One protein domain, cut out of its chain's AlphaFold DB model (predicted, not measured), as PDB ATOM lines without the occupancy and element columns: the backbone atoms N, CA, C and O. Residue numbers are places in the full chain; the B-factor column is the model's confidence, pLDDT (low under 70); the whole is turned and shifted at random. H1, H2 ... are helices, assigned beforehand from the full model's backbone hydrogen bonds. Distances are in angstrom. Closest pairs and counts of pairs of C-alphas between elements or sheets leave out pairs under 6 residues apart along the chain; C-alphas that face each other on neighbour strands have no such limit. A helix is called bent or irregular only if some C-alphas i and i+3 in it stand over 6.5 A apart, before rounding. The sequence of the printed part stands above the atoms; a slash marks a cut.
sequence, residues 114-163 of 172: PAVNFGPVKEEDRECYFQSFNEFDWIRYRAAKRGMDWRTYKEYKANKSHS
ATOM      1  N   PRO A 114      18.208  16.029 -28.206       83.06
ATOM      2  CA  PRO A 114      18.432  17.463 -28.195       83.06
ATOM      3  C   PRO A 114      17.195  18.226 -28.679       83.06
ATOM      4  O   PRO A 114      16.330  17.705 -29.402       83.06
ATOM      5  N   ALA A 115      17.123  19.484 -28.252       82.88
ATOM      6  CA  ALA A 115      16.086  20.405 -28.675       82.88
ATOM      7  C   ALA A 115      16.213  20.705 -30.178       82.88
ATOM      8  O   ALA A 115      17.303  20.721 -30.736       82.88
ATOM      9  N   VAL A 116      15.091  20.947 -30.852       78.00
ATOM     10  CA  VAL A 116      15.065  21.104 -32.320       78.00
ATOM     11  C   VAL A 116      15.702  22.422 -32.783       78.00
ATOM     12  O   VAL A 116      16.175  22.537 -33.909       78.00
ATOM     13  N   ASN A 117      15.731  23.420 -31.904       78.50
ATOM     14  CA  ASN A 117      16.426  24.689 -32.108       78.50
ATOM     15  C   ASN A 117      17.935  24.605 -31.818       78.50
ATOM     16  O   ASN A 117      18.641  25.583 -32.059       78.50
ATOM     17  N   PHE A 118      18.426  23.479 -31.295       79.12
ATOM     18  CA  PHE A 118      19.848  23.259 -31.073       79.12
ATOM     19  C   PHE A 118      20.528  22.935 -32.410       79.12
ATOM     20  O   PHE A 118      20.138  21.983 -33.086       79.12
ATOM     21  N   GLY A 119      21.518  23.738 -32.804       81.56
ATOM     22  CA  GLY A 119      22.246  23.576 -34.063       81.56
ATOM     23  C   GLY A 119      22.700  24.910 -34.676       81.56
ATOM     24  O   GLY A 119      22.569  25.958 -34.037       81.56
ATOM     25  N   PRO A 120      23.220  24.897 -35.917       84.12
ATOM     26  CA  PRO A 120      23.705  26.098 -36.598       84.12
ATOM     27  C   PRO A 120      22.597  27.143 -36.758       84.12
ATOM     28  O   PRO A 120      21.423  26.801 -36.898       84.12
ATOM     29  N   VAL A 121      22.961  28.429 -36.709       83.06
ATOM     30  CA  VAL A 121      22.006  29.553 -36.775       83.06
ATOM     31  C   VAL A 121      21.404  29.701 -38.173       83.06
ATOM     32  O   VAL A 121      20.213  29.978 -38.295       83.06
ATOM     33  N   LYS A 122      22.211  29.492 -39.218       87.25
ATOM     34  CA  LYS A 122      21.772  29.567 -40.614       87.25
ATOM     35  C   LYS A 122      20.824  28.414 -40.941       87.25
ATOM     36  O   LYS A 122      21.099  27.268 -40.588       87.25
ATOM     37  N   GLU A 123      19.723  28.716 -41.629       85.19
ATOM     38  CA  GLU A 123      18.712  27.707 -41.965       85.19
ATOM     39  C   GLU A 123      19.246  26.635 -42.919       85.19
ATOM     40  O   GLU A 123      18.974  25.457 -42.709       85.19
ATOM     41  N   GLU A 124      20.042  27.019 -43.919       84.38
ATOM     42  CA  GLU A 124      20.597  26.093 -44.919       84.38
ATOM     43  C   GLU A 124      21.507  25.036 -44.271       84.38
ATOM     44  O   GLU A 124      21.288  23.832 -44.423       84.38
ATOM     45  N   ASP A 125      22.461  25.479 -43.447       85.31
ATOM     46  CA  ASP A 125      23.366  24.594 -42.703       85.31
ATOM     47  C   ASP A 125      22.600  23.706 -41.713       85.31
ATOM     48  O   ASP A 125      22.971  22.558 -41.469       85.31
ATOM     49  N   ARG A 126      21.496  24.217 -41.151       86.06
ATOM     50  CA  ARG A 126      20.635  23.477 -40.222       86.06
ATOM     51  C   ARG A 126      19.865  22.367 -40.923       86.06
ATOM     52  O   ARG A 126      19.740  21.273 -40.368       86.06
ATOM     53  N   GLU A 127      19.374  22.613 -42.133       85.25
ATOM     54  CA  GLU A 127      18.716  21.584 -42.938       85.25
ATOM     55  C   GLU A 127      19.688  20.463 -43.298       85.25
ATOM     56  O   GLU A 127      19.370  19.296 -43.061       85.25
ATOM     57  N   CYS A 128      20.890  20.809 -43.764       83.38
ATOM     58  CA  CYS A 128      21.944  19.836 -44.051       83.38
ATOM     59  C   CYS A 128      22.357  19.050 -42.789       83.38
ATOM     60  O   CYS A 128      22.446  17.818 -42.811       83.38
ATOM     61  N   TYR A 129      22.503  19.740 -41.650       85.38
ATOM     62  CA  TYR A 129      22.807  19.127 -40.355       85.38
ATOM     63  C   TYR A 129      21.769  18.064 -39.979       85.38
ATOM     64  O   TYR A 129      22.142  16.907 -39.777       85.38
ATOM     65  N   PHE A 130      20.472  18.401 -39.956       84.25
ATOM     66  CA  PHE A 130      19.411  17.452 -39.588       84.25
ATOM     67  C   PHE A 130      19.194  16.338 -40.619       84.25
ATOM     68  O   PHE A 130      18.862  15.220 -40.221       84.25
ATOM     69  N   GLN A 131      19.407  16.603 -41.912       84.19
ATOM     70  CA  GLN A 131      19.359  15.573 -42.959       84.19
ATOM     71  C   GLN A 131      20.465  14.526 -42.801       84.19
ATOM     72  O   GLN A 131      20.259  13.368 -43.154       84.19
ATOM     73  N   SER A 132      21.614  14.901 -42.232       80.56
ATOM     74  CA  SER A 132      22.710  13.962 -41.977       80.56
ATOM     75  C   SER A 132      22.418  12.954 -40.848       80.56
ATOM     76  O   SER A 132      23.188  12.005 -40.666       80.56
ATOM     77  N   PHE A 133      21.380  13.178 -40.032       82.75
ATOM     78  CA  PHE A 133      20.990  12.315 -38.906       82.75
ATOM     79  C   PHE A 133      19.867  11.334 -39.285       82.75
ATOM     80  O   PHE A 133      19.455  11.226 -40.435       82.75
ATOM     81  N   ASN A 134      19.376  10.588 -38.293       81.06
ATOM     82  CA  ASN A 134      18.276   9.641 -38.445       81.06
ATOM     83  C   ASN A 134      17.007  10.319 -38.999       81.06
ATOM     84  O   ASN A 134      16.710  11.468 -38.665       81.06
ATOM     85  N   GLU A 135      16.179   9.566 -39.739       84.50
ATOM     86  CA  GLU A 135      14.911  10.069 -40.309       84.50
ATOM     87  C   GLU A 135      14.013  10.725 -39.244       84.50
ATOM     88  O   GLU A 135      13.308  11.701 -39.503       84.50
ATOM     89  N   PHE A 136      14.060  10.213 -38.014       84.81
ATOM     90  CA  PHE A 136      13.291  10.758 -36.906       84.81
ATOM     91  C   PHE A 136      13.661  12.207 -36.559       84.81
ATOM     92  O   PHE A 136      12.763  13.026 -36.359       84.81
ATOM     93  N   ASP A 137      14.952  12.546 -36.530       83.94
ATOM     94  CA  ASP A 137      15.414  13.905 -36.225       83.94
ATOM     95  C   ASP A 137      14.999  14.880 -37.333       83.94
ATOM     96  O   ASP A 137      14.493  15.972 -37.060       83.94
ATOM     97  N   TRP A 138      15.084  14.435 -38.589       86.12
ATOM     98  CA  TRP A 138      14.593  15.186 -39.744       86.12
ATOM     99  C   TRP A 138      13.078  15.452 -39.691       86.12
ATOM    100  O   TRP A 138      12.604  16.548 -40.007       86.12
ATOM    101  N   ILE A 139      12.287  14.460 -39.271       88.38
ATOM    102  CA  ILE A 139      10.838  14.600 -39.065       88.38
ATOM    103  C   ILE A 139      10.547  15.630 -37.969       88.38
ATOM    104  O   ILE A 139       9.690  16.493 -38.167       88.38
ATOM    105  N   ARG A 140      11.264  15.573 -36.839       88.31
ATOM    106  CA  ARG A 140      11.104  16.534 -35.734       88.31
ATOM    107  C   ARG A 140      11.420  17.960 -36.177       88.31
ATOM    108  O   ARG A 140      10.649  18.865 -35.869       88.31
ATOM    109  N   TYR A 141      12.493  18.145 -36.943       87.69
ATOM    110  CA  TYR A 141      12.862  19.443 -37.502       87.69
ATOM    111  C   TYR A 141      11.763  20.032 -38.398       87.69
ATOM    112  O   TYR A 141      11.313  21.159 -38.187       87.69
ATOM    113  N   ARG A 142      11.249  19.251 -39.357       89.00
ATOM    114  CA  ARG A 142      10.187  19.719 -40.268       89.00
ATOM    115  C   ARG A 142       8.844  19.964 -39.589       89.00
ATOM    116  O   ARG A 142       8.072  20.789 -40.084       89.00
ATOM    117  N   ALA A 143       8.560  19.236 -38.513       89.56
ATOM    118  CA  ALA A 143       7.394  19.472 -37.677       89.56
ATOM    119  C   ALA A 143       7.520  20.824 -36.958       89.56
ATOM    120  O   ALA A 143       6.644  21.678 -37.103       89.56
ATOM    121  N   ALA A 144       8.668  21.069 -36.314       87.81
ATOM    122  CA  ALA A 144       8.947  22.322 -35.619       87.81
ATOM    123  C   ALA A 144       8.948  23.541 -36.555       87.81
ATOM    124  O   ALA A 144       8.349  24.557 -36.212       87.81
ATOM    125  N   LYS A 145       9.521  23.436 -37.768       88.25
ATOM    126  CA  LYS A 145       9.492  24.517 -38.784       88.25
ATOM    127  C   LYS A 145       8.061  24.923 -39.173       88.25
ATOM    128  O   LYS A 145       7.835  26.044 -39.608       88.25
ATOM    129  N   ARG A 146       7.086  24.022 -39.009       89.12
ATOM    130  CA  ARG A 146       5.658  24.275 -39.264       89.12
ATOM    131  C   ARG A 146       4.855  24.614 -38.001       89.12
ATOM    132  O   ARG A 146       3.638  24.724 -38.092       89.12
ATOM    133  N   GLY A 147       5.498  24.724 -36.837       87.00
ATOM    134  CA  GLY A 147       4.815  24.933 -35.555       87.00
ATOM    135  C   GLY A 147       3.936  23.755 -35.120       87.00
ATOM    136  O   GLY A 147       3.023  23.938 -34.322       87.00
ATOM    137  N   MET A 148       4.178  22.555 -35.658       87.56
ATOM    138  CA  MET A 148       3.403  21.350 -35.363       87.56
ATOM    139  C   MET A 148       4.226  20.335 -34.571       87.56
ATOM    140  O   MET A 148       5.448  20.254 -34.700       87.56
ATOM    141  N   ASP A 149       3.539  19.485 -33.811       86.81
ATOM    142  CA  ASP A 149       4.159  18.322 -33.186       86.81
ATOM    143  C   ASP A 149       4.588  17.284 -34.230       86.81
ATOM    144  O   ASP A 149       3.966  17.101 -35.280       86.81
ATOM    145  N   TRP A 150       5.637  16.520 -33.913       85.44
ATOM    146  CA  TRP A 150       6.155  15.484 -34.814       85.44
ATOM    147  C   TRP A 150       5.139  14.366 -35.104       85.44
ATOM    148  O   TRP A 150       5.224  13.725 -36.150       85.44
ATOM    149  N   ARG A 151       4.174  14.134 -34.199       85.88
ATOM    150  CA  ARG A 151       3.088  13.152 -34.372       85.88
ATOM    151  C   ARG A 151       2.102  13.615 -35.438       85.88
ATOM    152  O   ARG A 151       1.926  12.927 -36.437       85.88
ATOM    153  N   THR A 152       1.572  14.825 -35.271       87.81
ATOM    154  CA  THR A 152       0.690  15.488 -36.241       87.81
ATOM    155  C   THR A 152       1.372  15.617 -37.596       87.81
ATOM    156  O   THR A 152       0.766  15.391 -38.638       87.81
ATOM    157  N   TYR A 153       2.676  15.902 -37.601       89.06
ATOM    158  CA  TYR A 153       3.446  15.965 -38.833       89.06
ATOM    159  C   TYR A 153       3.545  14.613 -39.558       89.06
ATOM    160  O   TYR A 153       3.506  14.585 -40.789       89.06
ATOM    161  N   LYS A 154       3.647  13.488 -38.833       89.44
ATOM    162  CA  LYS A 154       3.621  12.150 -39.452       89.44
ATOM    163  C   LYS A 154       2.276  11.862 -40.116       89.44
ATOM    164  O   LYS A 154       2.272  11.396 -41.251       89.44
ATOM    165  N   GLU A 155       1.169  12.183 -39.451       89.38
ATOM    166  CA  GLU A 155      -0.188  12.026 -39.999       89.38
ATOM    167  C   GLU A 155      -0.401  12.919 -41.228       89.38
ATOM    168  O   GLU A 155      -0.830  12.451 -42.279       89.38
ATOM    169  N   TYR A 156       0.012  14.186 -41.143       89.12
ATOM    170  CA  TYR A 156      -0.007  15.114 -42.273       89.12
ATOM    171  C   TYR A 156       0.807  14.593 -43.467       89.12
ATOM    172  O   TYR A 156       0.337  14.630 -44.606       89.12
ATOM    173  N   LYS A 157       2.028  14.092 -43.224       89.25
ATOM    174  CA  LYS A 157       2.899  13.527 -44.270       89.25
ATOM    175  C   LYS A 157       2.246  12.303 -44.925       89.25
ATOM    176  O   LYS A 157       2.313  12.191 -46.147       89.25
ATOM    177  N   ALA A 158       1.616  11.428 -44.140       89.62
ATOM    178  CA  ALA A 158       0.899  10.262 -44.649       89.62
ATOM    179  C   ALA A 158      -0.292  10.677 -45.531       89.62
ATOM    180  O   ALA A 158      -0.366  10.269 -46.689       89.62
ATOM    181  N   ASN A 159      -1.150  11.578 -45.045       89.50
ATOM    182  CA  ASN A 159      -2.319  12.059 -45.790       89.50
ATOM    183  C   ASN A 159      -1.930  12.769 -47.096       89.50
ATOM    184  O   ASN A 159      -2.550  12.542 -48.132       89.50
ATOM    185  N   LYS A 160      -0.862  13.577 -47.075       85.00
ATOM    186  CA  LYS A 160      -0.354  14.255 -48.276       85.00
ATOM    187  C   LYS A 160       0.206  13.279 -49.317       85.00
ATOM    188  O   LYS A 160       0.094  13.531 -50.517       85.00
ATOM    189  N   SER A 161       0.806  12.175 -48.869       82.38
ATOM    190  CA  SER A 161       1.273  11.110 -49.763       82.38
ATOM    191  C   SER A 161       0.102  10.449 -50.494       82.38
ATOM    192  O   SER A 161       0.204  10.210 -51.691       82.38
ATOM    193  N   HIS A 162      -1.021  10.214 -49.808       74.69
ATOM    194  CA  HIS A 162      -2.229   9.643 -50.414       74.69
ATOM    195  C   HIS A 162      -2.927  10.606 -51.386       74.69
ATOM    196  O   HIS A 162      -3.338  10.187 -52.466       74.69
ATOM    197  N   SER A 163      -3.005  11.902 -51.062       70.88
ATOM    198  CA  SER A 163      -3.598  12.891 -51.973       70.88
ATOM    199  C   SER A 163      -2.780  13.076 -53.258       70.88
ATOM    200  O   SER A 163      -3.356  13.254 -54.325       70.88
TER     201      SER A 163
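What this domain is: This is residues 114 to 163 of the 172 residues of an uncharacterized protein of Elysia chlorotica (UniProt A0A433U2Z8). The longest helix, H3, sticks out with its last residues, 158 to 163, from the side of a helical hairpin made by H1 and H2, and it stands about perpendicular to H2. The three helices follow one another along the longest axis, with H2 in the middle between H1 and H3, and residues 114 to 122 form a curved lead into H1. The printed part has 50 residues, with three named helices in the order H1, H2, H3 and no named strand; its class is all helix. It is only just compact, close to loose, with a radius of gyration of the C-alphas of 11.4 A, and its outline is elongated, with spans of 33 by 18 by 16 A.

Where its parts are: H3 covers residues 150 to 163, 14 residues, and measures 19.9 A from first to last C-alpha. It begins at C-alpha 150 at (6.155, 15.484, -34.814) and ends at C-alpha 163 at (-3.598, 12.891, -51.973). H2 covers residues 135 to 145 and measures 15.5 A. H1 covers residues 123 to 131, measures 12.2 A, and begins at C-alpha 123 at (18.712, 27.707, -41.965). No helix is bent or irregular.

How they stand to each other: H3 touches H2 with residues 150 to 154 alone. The closest C-alphas of the two are those of Ala 143 and Trp 150, 5.1 A apart. Their lines are about perpendicular, at 86 degrees, and their centres are 12.5 A apart. H2 also touches H1, where the closest C-alphas are those of Phe 130 and Trp 138, 5.3 A apart. H1 and H2 run opposite ways at a shallow tilt of 29 degrees and form a helical hairpin, with their centres 10.9 A apart. H1 and H3 are apart. In H1, H2 and H3 every O i to N i+4 pair is within hydrogen-bond range.

The domain as a whole: The two C-alphas farthest apart are those of Val 121 and His 162, at 34.2 A. The first and last printed C-alphas, of Pro 114 and Ser 163, are 32.7 A apart. Residues 158 to 163, which belong to H3, stand free. The printed part has no cut. The links from H1 to H2, of 3 residues, and from H2 to H3, of 4 residues, are tight, and no link is long. The mean pLDDT of the printed part is 85.0, and no printed residue is under 70.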